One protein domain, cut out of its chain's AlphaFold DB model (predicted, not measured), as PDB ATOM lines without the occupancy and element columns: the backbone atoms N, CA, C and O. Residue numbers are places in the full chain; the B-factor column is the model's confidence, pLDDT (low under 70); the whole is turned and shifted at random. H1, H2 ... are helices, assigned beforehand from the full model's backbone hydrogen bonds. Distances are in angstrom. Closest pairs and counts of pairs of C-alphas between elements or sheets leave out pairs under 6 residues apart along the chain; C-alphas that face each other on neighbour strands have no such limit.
ATOM      1  N   GLU A 135      57.197 109.406  31.970       83.62
ATOM      2  CA  GLU A 135      55.856 108.925  32.331       83.62
ATOM      3  C   GLU A 135      54.729 109.637  31.568       83.62
ATOM      4  O   GLU A 135      53.722 109.026  31.214       83.62
ATOM      5  N   THR A 136      54.875 110.940  31.315       84.69
ATOM      6  CA  THR A 136      53.888 111.734  30.571       84.69
ATOM      7  C   THR A 136      53.850 111.299  29.112       84.69
ATOM      8  O   THR A 136      52.771 111.180  28.537       84.69
ATOM      9  N   ILE A 137      55.017 111.013  28.532       85.19
ATOM     10  CA  ILE A 137      55.154 110.525  27.157       85.19
ATOM     11  C   ILE A 137      54.547 109.127  27.030       85.19
ATOM     12  O   ILE A 137      53.750 108.889  26.129       85.19
ATOM     13  N   GLN A 138      54.836 108.224  27.968       84.88
ATOM     14  CA  GLN A 138      54.243 106.884  27.971       84.88
ATOM     15  C   GLN A 138      52.717 106.933  28.103       84.88
ATOM     16  O   GLN A 138      52.016 106.254  27.356       84.88
ATOM     17  N   LYS A 139      52.180 107.782  28.991       87.25
ATOM     18  CA  LYS A 139      50.727 107.991  29.117       87.25
ATOM     19  C   LYS A 139      50.116 108.567  27.844       87.25
ATOM     20  O   LYS A 139      49.003 108.193  27.484       87.25
ATOM     21  N   LEU A 140      50.831 109.462  27.166       88.62
ATOM     22  CA  LEU A 140      50.400 110.027  25.894       88.62
ATOM     23  C   LEU A 140      50.336 108.960  24.799       88.62
ATOM     24  O   LEU A 140      49.308 108.863  24.140       88.62
ATOM     25  N   ILE A 141      51.376 108.139  24.648       87.69
ATOM     26  CA  ILE A 141      51.414 107.038  23.672       87.69
ATOM     27  C   ILE A 141      50.310 106.025  23.973       87.69
ATOM     28  O   ILE A 141      49.539 105.681  23.083       87.69
ATOM     29  N   ALA A 142      50.179 105.608  25.234       85.06
ATOM     30  CA  ALA A 142      49.155 104.657  25.652       85.06
ATOM     31  C   ALA A 142      47.736 105.180  25.387       85.06
ATOM     32  O   ALA A 142      46.874 104.423  24.948       85.06
ATOM     33  N   LYS A 143      47.486 106.476  25.621       86.44
ATOM     34  CA  LYS A 143      46.179 107.083  25.358       86.44
ATOM     35  C   LYS A 143      45.922 107.302  23.866       86.44
ATOM     36  O   LYS A 143      44.797 107.117  23.412       86.44
ATOM     37  N   ALA A 144      46.933 107.739  23.123       82.25
ATOM     38  CA  ALA A 144      46.808 107.999  21.697       82.25
ATOM     39  C   ALA A 144      46.692 106.702  20.885       82.25
ATOM     40  O   ALA A 144      46.074 106.728  19.831       82.25
ATOM     41  N   GLY A 145      47.239 105.591  21.390       82.38
ATOM     42  CA  GLY A 145      47.237 104.266  20.765       82.38
ATOM     43  C   GLY A 145      48.529 103.944  20.012       82.38
ATOM     44  O   GLY A 145      48.850 102.777  19.807       82.38
ATOM     45  N   SER A 146      49.305 104.961  19.632       83.19
ATOM     46  CA  SER A 146      50.597 104.816  18.958       83.19
ATOM     47  C   SER A 146      51.473 106.055  19.151       83.19
ATOM     48  O   SER A 146      50.991 107.134  19.504       83.19
ATOM     49  N   GLU A 147      52.774 105.909  18.899       84.25
ATOM     50  CA  GLU A 147      53.744 107.011  18.951       84.25
ATOM     51  C   GLU A 147      53.457 108.086  17.892       84.25
ATOM     52  O   GLU A 147      53.522 109.280  18.175       84.25
ATOM     53  N   THR A 148      53.028 107.674  16.699       83.12
ATOM     54  CA  THR A 148      52.649 108.591  15.618       83.12
ATOM     55  C   THR A 148      51.406 109.404  15.977       83.12
ATOM     56  O   THR A 148      51.390 110.620  15.804       83.12
ATOM     57  N   GLN A 149      50.379 108.778  16.554       83.75
ATOM     58  CA  GLN A 149      49.197 109.504  17.023       83.75
ATOM     59  C   GLN A 149      49.526 110.410  18.215       83.75
ATOM     60  O   GLN A 149      49.012 111.521  18.294       83.75
ATOM     61  N   ALA A 150      50.414 109.994  19.120       86.94
ATOM     62  CA  ALA A 150      50.898 110.851  20.201       86.94
ATOM     63  C   ALA A 150      51.589 112.117  19.669       86.94
ATOM     64  O   ALA A 150      51.291 113.224  20.128       86.94
ATOM     65  N   GLN A 151      52.454 111.964  18.663       88.88
ATOM     66  CA  GLN A 151      53.101 113.074  17.969       88.88
ATOM     67  C   GLN A 151      52.070 114.002  17.314       88.88
ATOM     68  O   GLN A 151      52.168 115.222  17.452       88.88
ATOM     69  N   GLU A 152      51.048 113.447  16.660       86.25
ATOM     70  CA  GLU A 152      49.964 114.227  16.057       86.25
ATOM     71  C   GLU A 152      49.218 115.058  17.102       86.25
ATOM     72  O   GLU A 152      48.976 116.245  16.898       86.25
ATOM     73  N   LYS A 153      48.901 114.471  18.262       89.19
ATOM     74  CA  LYS A 153      48.185 115.169  19.337       89.19
ATOM     75  C   LYS A 153      49.003 116.330  19.907       89.19
ATOM     76  O   LYS A 153      48.427 117.387  20.157       89.19
ATOM     77  N   LEU A 154      50.325 116.190  20.050       90.31
ATOM     78  CA  LEU A 154      51.187 117.334  20.387       90.31
ATOM     79  C   LEU A 154      51.193 118.381  19.269       90.31
ATOM     80  O   LEU A 154      51.073 119.575  19.547       90.31
ATOM     81  N   GLY A 155      51.275 117.942  18.013       87.69
ATOM     82  CA  GLY A 155      51.214 118.814  16.844       87.69
ATOM     83  C   GLY A 155      49.931 119.646  16.789       87.69
ATOM     84  O   GLY A 155      49.998 120.839  16.515       87.69
ATOM     85  N   ILE A 156      48.782 119.052  17.120       86.69
ATOM     86  CA  ILE A 156      47.486 119.741  17.192       86.69
ATOM     87  C   ILE A 156      47.493 120.806  18.293       86.69
ATOM     88  O   ILE A 156      46.999 121.909  18.074       86.69
ATOM     89  N   ILE A 157      48.067 120.518  19.469       87.81
ATOM     90  CA  ILE A 157      48.144 121.508  20.558       87.81
ATOM     91  C   ILE A 157      48.981 122.719  20.132       87.81
ATOM     92  O   ILE A 157      48.567 123.850  20.379       87.81
ATOM     93  N   VAL A 158      50.130 122.487  19.487       88.69
ATOM     94  CA  VAL A 158      50.989 123.563  18.966       88.69
ATOM     95  C   VAL A 158      50.275 124.339  17.862       88.69
ATOM     96  O   VAL A 158      50.277 125.564  17.865       88.69
ATOM     97  N   TYR A 159      49.617 123.646  16.937       85.12
ATOM     98  CA  TYR A 159      48.880 124.285  15.851       85.12
ATOM     99  C   TYR A 159      47.775 125.209  16.374       85.12
ATOM    100  O   TYR A 159      47.682 126.371  15.978       85.12
ATOM    101  N   ASN A 160      46.998 124.733  17.344       86.44
ATOM    102  CA  ASN A 160      45.885 125.465  17.938       86.44
ATOM    103  C   ASN A 160      46.285 126.714  18.732       86.44
ATOM    104  O   ASN A 160      45.412 127.475  19.138       86.44
ATOM    105  N   GLU A 161      47.568 126.934  19.000       86.00
ATOM    106  CA  GLU A 161      48.051 128.165  19.630       86.00
ATOM    107  C   GLU A 161      47.968 129.366  18.688       86.00
ATOM    108  O   GLU A 161      47.660 130.474  19.121       86.00
ATOM    109  N   THR A 162      48.216 129.150  17.398       81.12
ATOM    110  CA  THR A 162      48.281 130.215  16.387       81.12
ATOM    111  C   THR A 162      47.123 130.163  15.395       81.12
ATOM    112  O   THR A 162      46.809 131.181  14.777       81.12
ATOM    113  N   HIS A 163      46.436 129.023  15.298       75.06
ATOM    114  CA  HIS A 163      45.379 128.775  14.323       75.06
ATOM    115  C   HIS A 163      43.981 128.799  14.970       75.06
ATOM    116  O   HIS A 163      43.789 128.413  16.127       75.06
ATOM    117  N   GLY A 164      42.995 129.309  14.227       70.00
ATOM    118  CA  GLY A 164      41.631 129.559  14.705       70.00
ATOM    119  C   GLY A 164      41.408 130.915  15.416       70.00
ATOM    120  O   GLY A 164      42.339 131.718  15.575       70.00
ATOM    121  N   PRO A 165      40.152 131.207  15.824       75.25
ATOM    122  CA  PRO A 165      39.772 132.457  16.491       75.25
ATOM    123  C   PRO A 165      40.421 132.590  17.877       75.25
ATOM    124  O   PRO A 165      40.540 131.602  18.601       75.25
ATOM    125  N   GLU A 166      40.800 133.813  18.272       77.94
ATOM    126  CA  GLU A 166      41.587 134.099  19.492       77.94
ATOM    127  C   GLU A 166      41.002 133.506  20.783       77.94
ATOM    128  O   GLU A 166      41.738 133.082  21.671       77.94
ATOM    129  N   GLU A 167      39.675 133.423  20.872       78.81
ATOM    130  CA  GLU A 167      38.943 132.861  22.014       78.81
ATOM    131  C   GLU A 167      39.164 131.353  22.197       78.81
ATOM    132  O   GLU A 167      39.008 130.836  23.303       78.81
ATOM    133  N   ARG A 168      39.510 130.640  21.120       73.25
ATOM    134  CA  ARG A 168      39.703 129.183  21.107       73.25
ATOM    135  C   ARG A 168      41.172 128.777  21.086       73.25
ATOM    136  O   ARG A 168      41.462 127.595  21.260       73.25
ATOM    137  N   ARG A 169      42.091 129.728  20.894       81.12
ATOM    138  CA  ARG A 169      43.527 129.446  20.823       81.12
ATOM    139  C   ARG A 169      44.052 128.861  22.127       81.12
ATOM    140  O   ARG A 169      43.673 129.282  23.224       81.12
ATOM    141  N   VAL A 170      44.954 127.895  22.009       82.44
ATOM    142  CA  VAL A 170      45.635 127.307  23.165       82.44
ATOM    143  C   VAL A 170      46.538 128.366  23.790       82.44
ATOM    144  O   VAL A 170      47.489 128.820  23.169       82.44
ATOM    145  N   ARG A 171      46.246 128.743  25.040       82.25
ATOM    146  CA  ARG A 171      47.075 129.689  25.811       82.25
ATOM    147  C   ARG A 171      48.195 129.009  26.597       82.25
ATOM    148  O   ARG A 171      49.230 129.617  26.828       82.25
ATOM    149  N   ASP A 172      47.978 127.763  27.019       87.00
ATOM    150  CA  ASP A 172      48.965 126.963  27.746       87.00
ATOM    151  C   ASP A 172      48.951 125.511  27.251       87.00
ATOM    152  O   ASP A 172      48.029 124.734  27.531       87.00
ATOM    153  N   ARG A 173      50.016 125.143  26.531       87.31
ATOM    154  CA  ARG A 173      50.220 123.815  25.936       87.31
ATOM    155  C   ARG A 173      50.238 122.708  26.996       87.31
ATOM    156  O   ARG A 173      49.684 121.630  26.776       87.31
ATOM    157  N   ARG A 174      50.840 122.967  28.164       85.62
ATOM    158  CA  ARG A 174      51.005 121.970  29.236       85.62
ATOM    159  C   ARG A 174      49.701 121.717  29.966       85.62
ATOM    160  O   ARG A 174      49.385 120.565  30.258       85.62
ATOM    161  N   SER A 175      48.931 122.771  30.214       85.31
ATOM    162  CA  SER A 175      47.597 122.637  30.795       85.31
ATOM    163  C   SER A 175      46.687 121.797  29.893       85.31
ATOM    164  O   SER A 175      46.100 120.820  30.361       85.31
ATOM    165  N   VAL A 176      46.669 122.073  28.583       86.06
ATOM    166  CA  VAL A 176      45.877 121.306  27.605       86.06
ATOM    167  C   VAL A 176      46.328 119.848  27.519       86.06
ATOM    168  O   VAL A 176      45.485 118.951  27.593       86.06
ATOM    169  N   LEU A 177      47.639 119.588  27.451       88.06
ATOM    170  CA  LEU A 177      48.178 118.227  27.483       88.06
ATOM    171  C   LEU A 177      47.778 117.499  28.775       88.06
ATOM    172  O   LEU A 177      47.318 116.361  28.731       88.06
ATOM    173  N   SER A 178      47.886 118.160  29.930       85.81
ATOM    174  CA  SER A 178      47.512 117.566  31.218       85.81
ATOM    175  C   SER A 178      46.018 117.240  31.300       85.81
ATOM    176  O   SER A 178      45.646 116.174  31.790       85.81
ATOM    177  N   HIS A 179      45.159 118.122  30.782       83.25
ATOM    178  CA  HIS A 179      43.718 117.917  30.736       83.25
ATOM    179  C   HIS A 179      43.356 116.760  29.805       83.25
ATOM    180  O   HIS A 179      42.543 115.912  30.173       83.25
ATOM    181  N   TYR A 180      43.991 116.694  28.629       86.00
ATOM    182  CA  TYR A 180      43.855 115.569  27.716       86.00
ATOM    183  C   TYR A 180      44.240 114.265  28.419       86.00
ATOM    184  O   TYR A 180      43.426 113.355  28.476       86.00
ATOM    185  N   LEU A 181      45.416 114.178  29.037       87.19
ATOM    186  CA  LEU A 181      45.866 112.943  29.690       87.19
ATOM    187  C   LEU A 181      44.998 112.524  30.888       87.19
ATOM    188  O   LEU A 181      44.821 111.331  31.117       87.19
ATOM    189  N   ARG A 182      44.444 113.478  31.647       83.75
ATOM    190  CA  ARG A 182      43.580 113.190  32.807       83.75
ATOM    191  C   ARG A 182      42.166 112.771  32.426       83.75
ATOM    192  O   ARG A 182      41.542 112.029  33.177       83.75
ATOM    193  N   SER A 183      41.655 113.265  31.304       79.75
ATOM    194  CA  SER A 183      40.270 113.053  30.889       79.75
ATOM    195  C   SER A 183      40.193 111.910  29.874       79.75
ATOM    196  O   SER A 183      40.614 112.103  28.731       79.75
ATOM    197  N   PRO A 184      39.618 110.742  30.221       73.31
ATOM    198  CA  PRO A 184      39.598 109.577  29.332       73.31
ATOM    199  C   PRO A 184      38.892 109.855  28.002       73.31
ATOM    200  O   PRO A 184      39.325 109.390  26.957       73.31
ATOM    201  N   GLN A 185      37.836 110.670  28.046       73.75
ATOM    202  CA  GLN A 185      37.005 111.019  26.891       73.75
ATOM    203  C   GLN A 185      37.495 112.257  26.130       73.75
ATOM    204  O   GLN A 185      36.941 112.583  25.084       73.75
ATOM    205  N   ALA A 186      38.482 112.989  26.659       73.62
ATOM    206  CA  ALA A 186      38.966 114.185  25.982       73.62
ATOM    207  C   ALA A 186      39.751 113.784  24.738       73.62
ATOM    208  O   ALA A 186      40.684 112.985  24.835       73.62
ATOM    209  N   ASP A 187      39.411 114.393  23.611       80.31
ATOM    210  CA  ASP A 187      40.176 114.290  22.380       80.31
ATOM    211  C   ASP A 187      40.633 115.676  21.922       80.31
ATOM    212  O   ASP A 187      40.014 116.691  22.250       80.31
ATOM    213  N   LEU A 188      41.754 115.712  21.212       81.75
ATOM    214  CA  LEU A 188      42.348 116.930  20.682       81.75
ATOM    215  C   LEU A 188      42.063 117.011  19.193       81.75
ATOM    216  O   LEU A 188      42.397 116.092  18.439       81.75
ATOM    217  N   TRP A 189      41.477 118.140  18.811       77.19
ATOM    218  CA  TRP A 189      41.121 118.477  17.445       77.19
ATOM    219  C   TRP A 189      41.657 119.861  17.098       77.19
ATOM    220  O   TRP A 189      41.753 120.712  17.989       77.19
ATOM    221  N   PRO A 190      41.994 120.095  15.827       76.56
ATOM    222  CA  PRO A 190      42.276 121.425  15.320       76.56
ATOM    223  C   PRO A 190      41.122 122.396  15.591       76.56
ATOM    224  O   PRO A 190      39.951 122.015  15.574       76.56
ATOM    225  N   ASN A 191      41.452 123.658  15.845       76.62
ATOM    226  CA  ASN A 191      40.474 124.720  16.082       76.62
ATOM    227  C   ASN A 191      39.843 125.275  14.796       76.62
ATOM    228  O   ASN A 191      38.925 126.099  14.878       76.62
ATOM    229  N   ASP A 192      40.330 124.843  13.636       69.00
ATOM    230  CA  ASP A 192      39.821 125.167  12.310       69.00
ATOM    231  C   ASP A 192      39.754 123.915  11.417       69.00
ATOM    232  O   ASP A 192      40.176 122.825  11.804       69.00
ATOM    233  N   ASP A 193      39.203 124.075  10.213       64.19
ATOM    234  CA  ASP A 193      39.045 122.989   9.240       64.19
ATOM    235  C   ASP A 193      40.337 122.713   8.426       64.19
ATOM    236  O   ASP A 193      40.301 121.967   7.449       64.19
ATOM    237  N   GLY A 194      41.475 123.336   8.775       65.12
ATOM    238  CA  GLY A 194      42.654 123.468   7.907       65.12
ATOM    239  C   GLY A 194      43.902 122.673   8.303       65.12
ATOM    240  O   GLY A 194      44.913 122.759   7.607       65.12
ATOM    241  N   TYR A 195      43.880 121.907   9.396       75.50
ATOM    242  CA  TYR A 195      45.067 121.171   9.846       75.50
ATOM    243  C   TYR A 195      45.370 119.938   8.988       75.50
ATOM    244  O   TYR A 195      44.582 118.991   8.913       75.50
ATOM    245  N   GLU A 196      46.570 119.899   8.410       70.88
ATOM    246  CA  GLU A 196      47.103 118.686   7.793       70.88
ATOM    247  C   GLU A 196      47.470 117.656   8.875       70.88
ATOM    248  O   GLU A 196      48.454 117.814   9.603       70.88
TER     249      GLU A 196
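This is residues 135 to 196 of the 296 residues of an uncharacterized protein of Candidatus Entotheonella factor (UniProt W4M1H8). The longest helix, H2, makes one long side of a small three-helix domain; H1 stands crosswise at its first end and makes a corner with it, while H3 folds back over H2 at a slant. After H3 a tail with no named element, residues 183 to 196, folds back past H2. The printed part has 62 residues with three named helices, in the order H1, H2, H3, and no named strand; the class is all helix. The whole is compact, with a radius of gyration of the C-alphas of 11.3 A and spans of 31 by 22 by 17 A.

H2, residues 147 to 162, touches H3, residues 173 to 182, with its residues 154 to 161 alone. Their closest C-alphas, those of Ile 157 and Arg 173, are 6.2 A apart, and the two helices run opposite ways at a steep tilt of 45 degrees. H1, residues 135 to 144, and H2 touch only at the corner by their link, about perpendicular at 84 degrees; here H2 touches with residues 147 to 153 alone. The closest C-alphas of this pair, those of Ile 141 and Ala 150, are 5.2 A apart. H1 and H3 only just touch, with 3 pairs of C-alphas within 8 A, the closest being those of Leu 140 and Leu 181 at 6.6 A. They run the same way at a steep tilt of 67 degrees, only just short of about perpendicular. In H1 and H3 every O i to N i+4 pair is within hydrogen-bond range; in H2 10 of 12 are.

H2 runs 24.0 A from C-alpha 147 at (53.744, 107.011, 18.951) to C-alpha 162 at (48.281, 130.215, 16.387). H1 measures 14.0 A from first to last C-alpha and begins with C-alpha 135 at (55.856, 108.925, 32.331). H3 measures 14.3 A and ends with C-alpha 182 at (43.580, 113.190, 32.807).

The two C-alphas farthest apart, those of Glu 135 and Pro 165, are 32.6 A apart. The printed part has no cut; the link from H1 to H2 is tight and that from H2 to H3, 10 residues, is short. The mean pLDDT of the printed part is 82.0, and residues 192 to 194 are under 70.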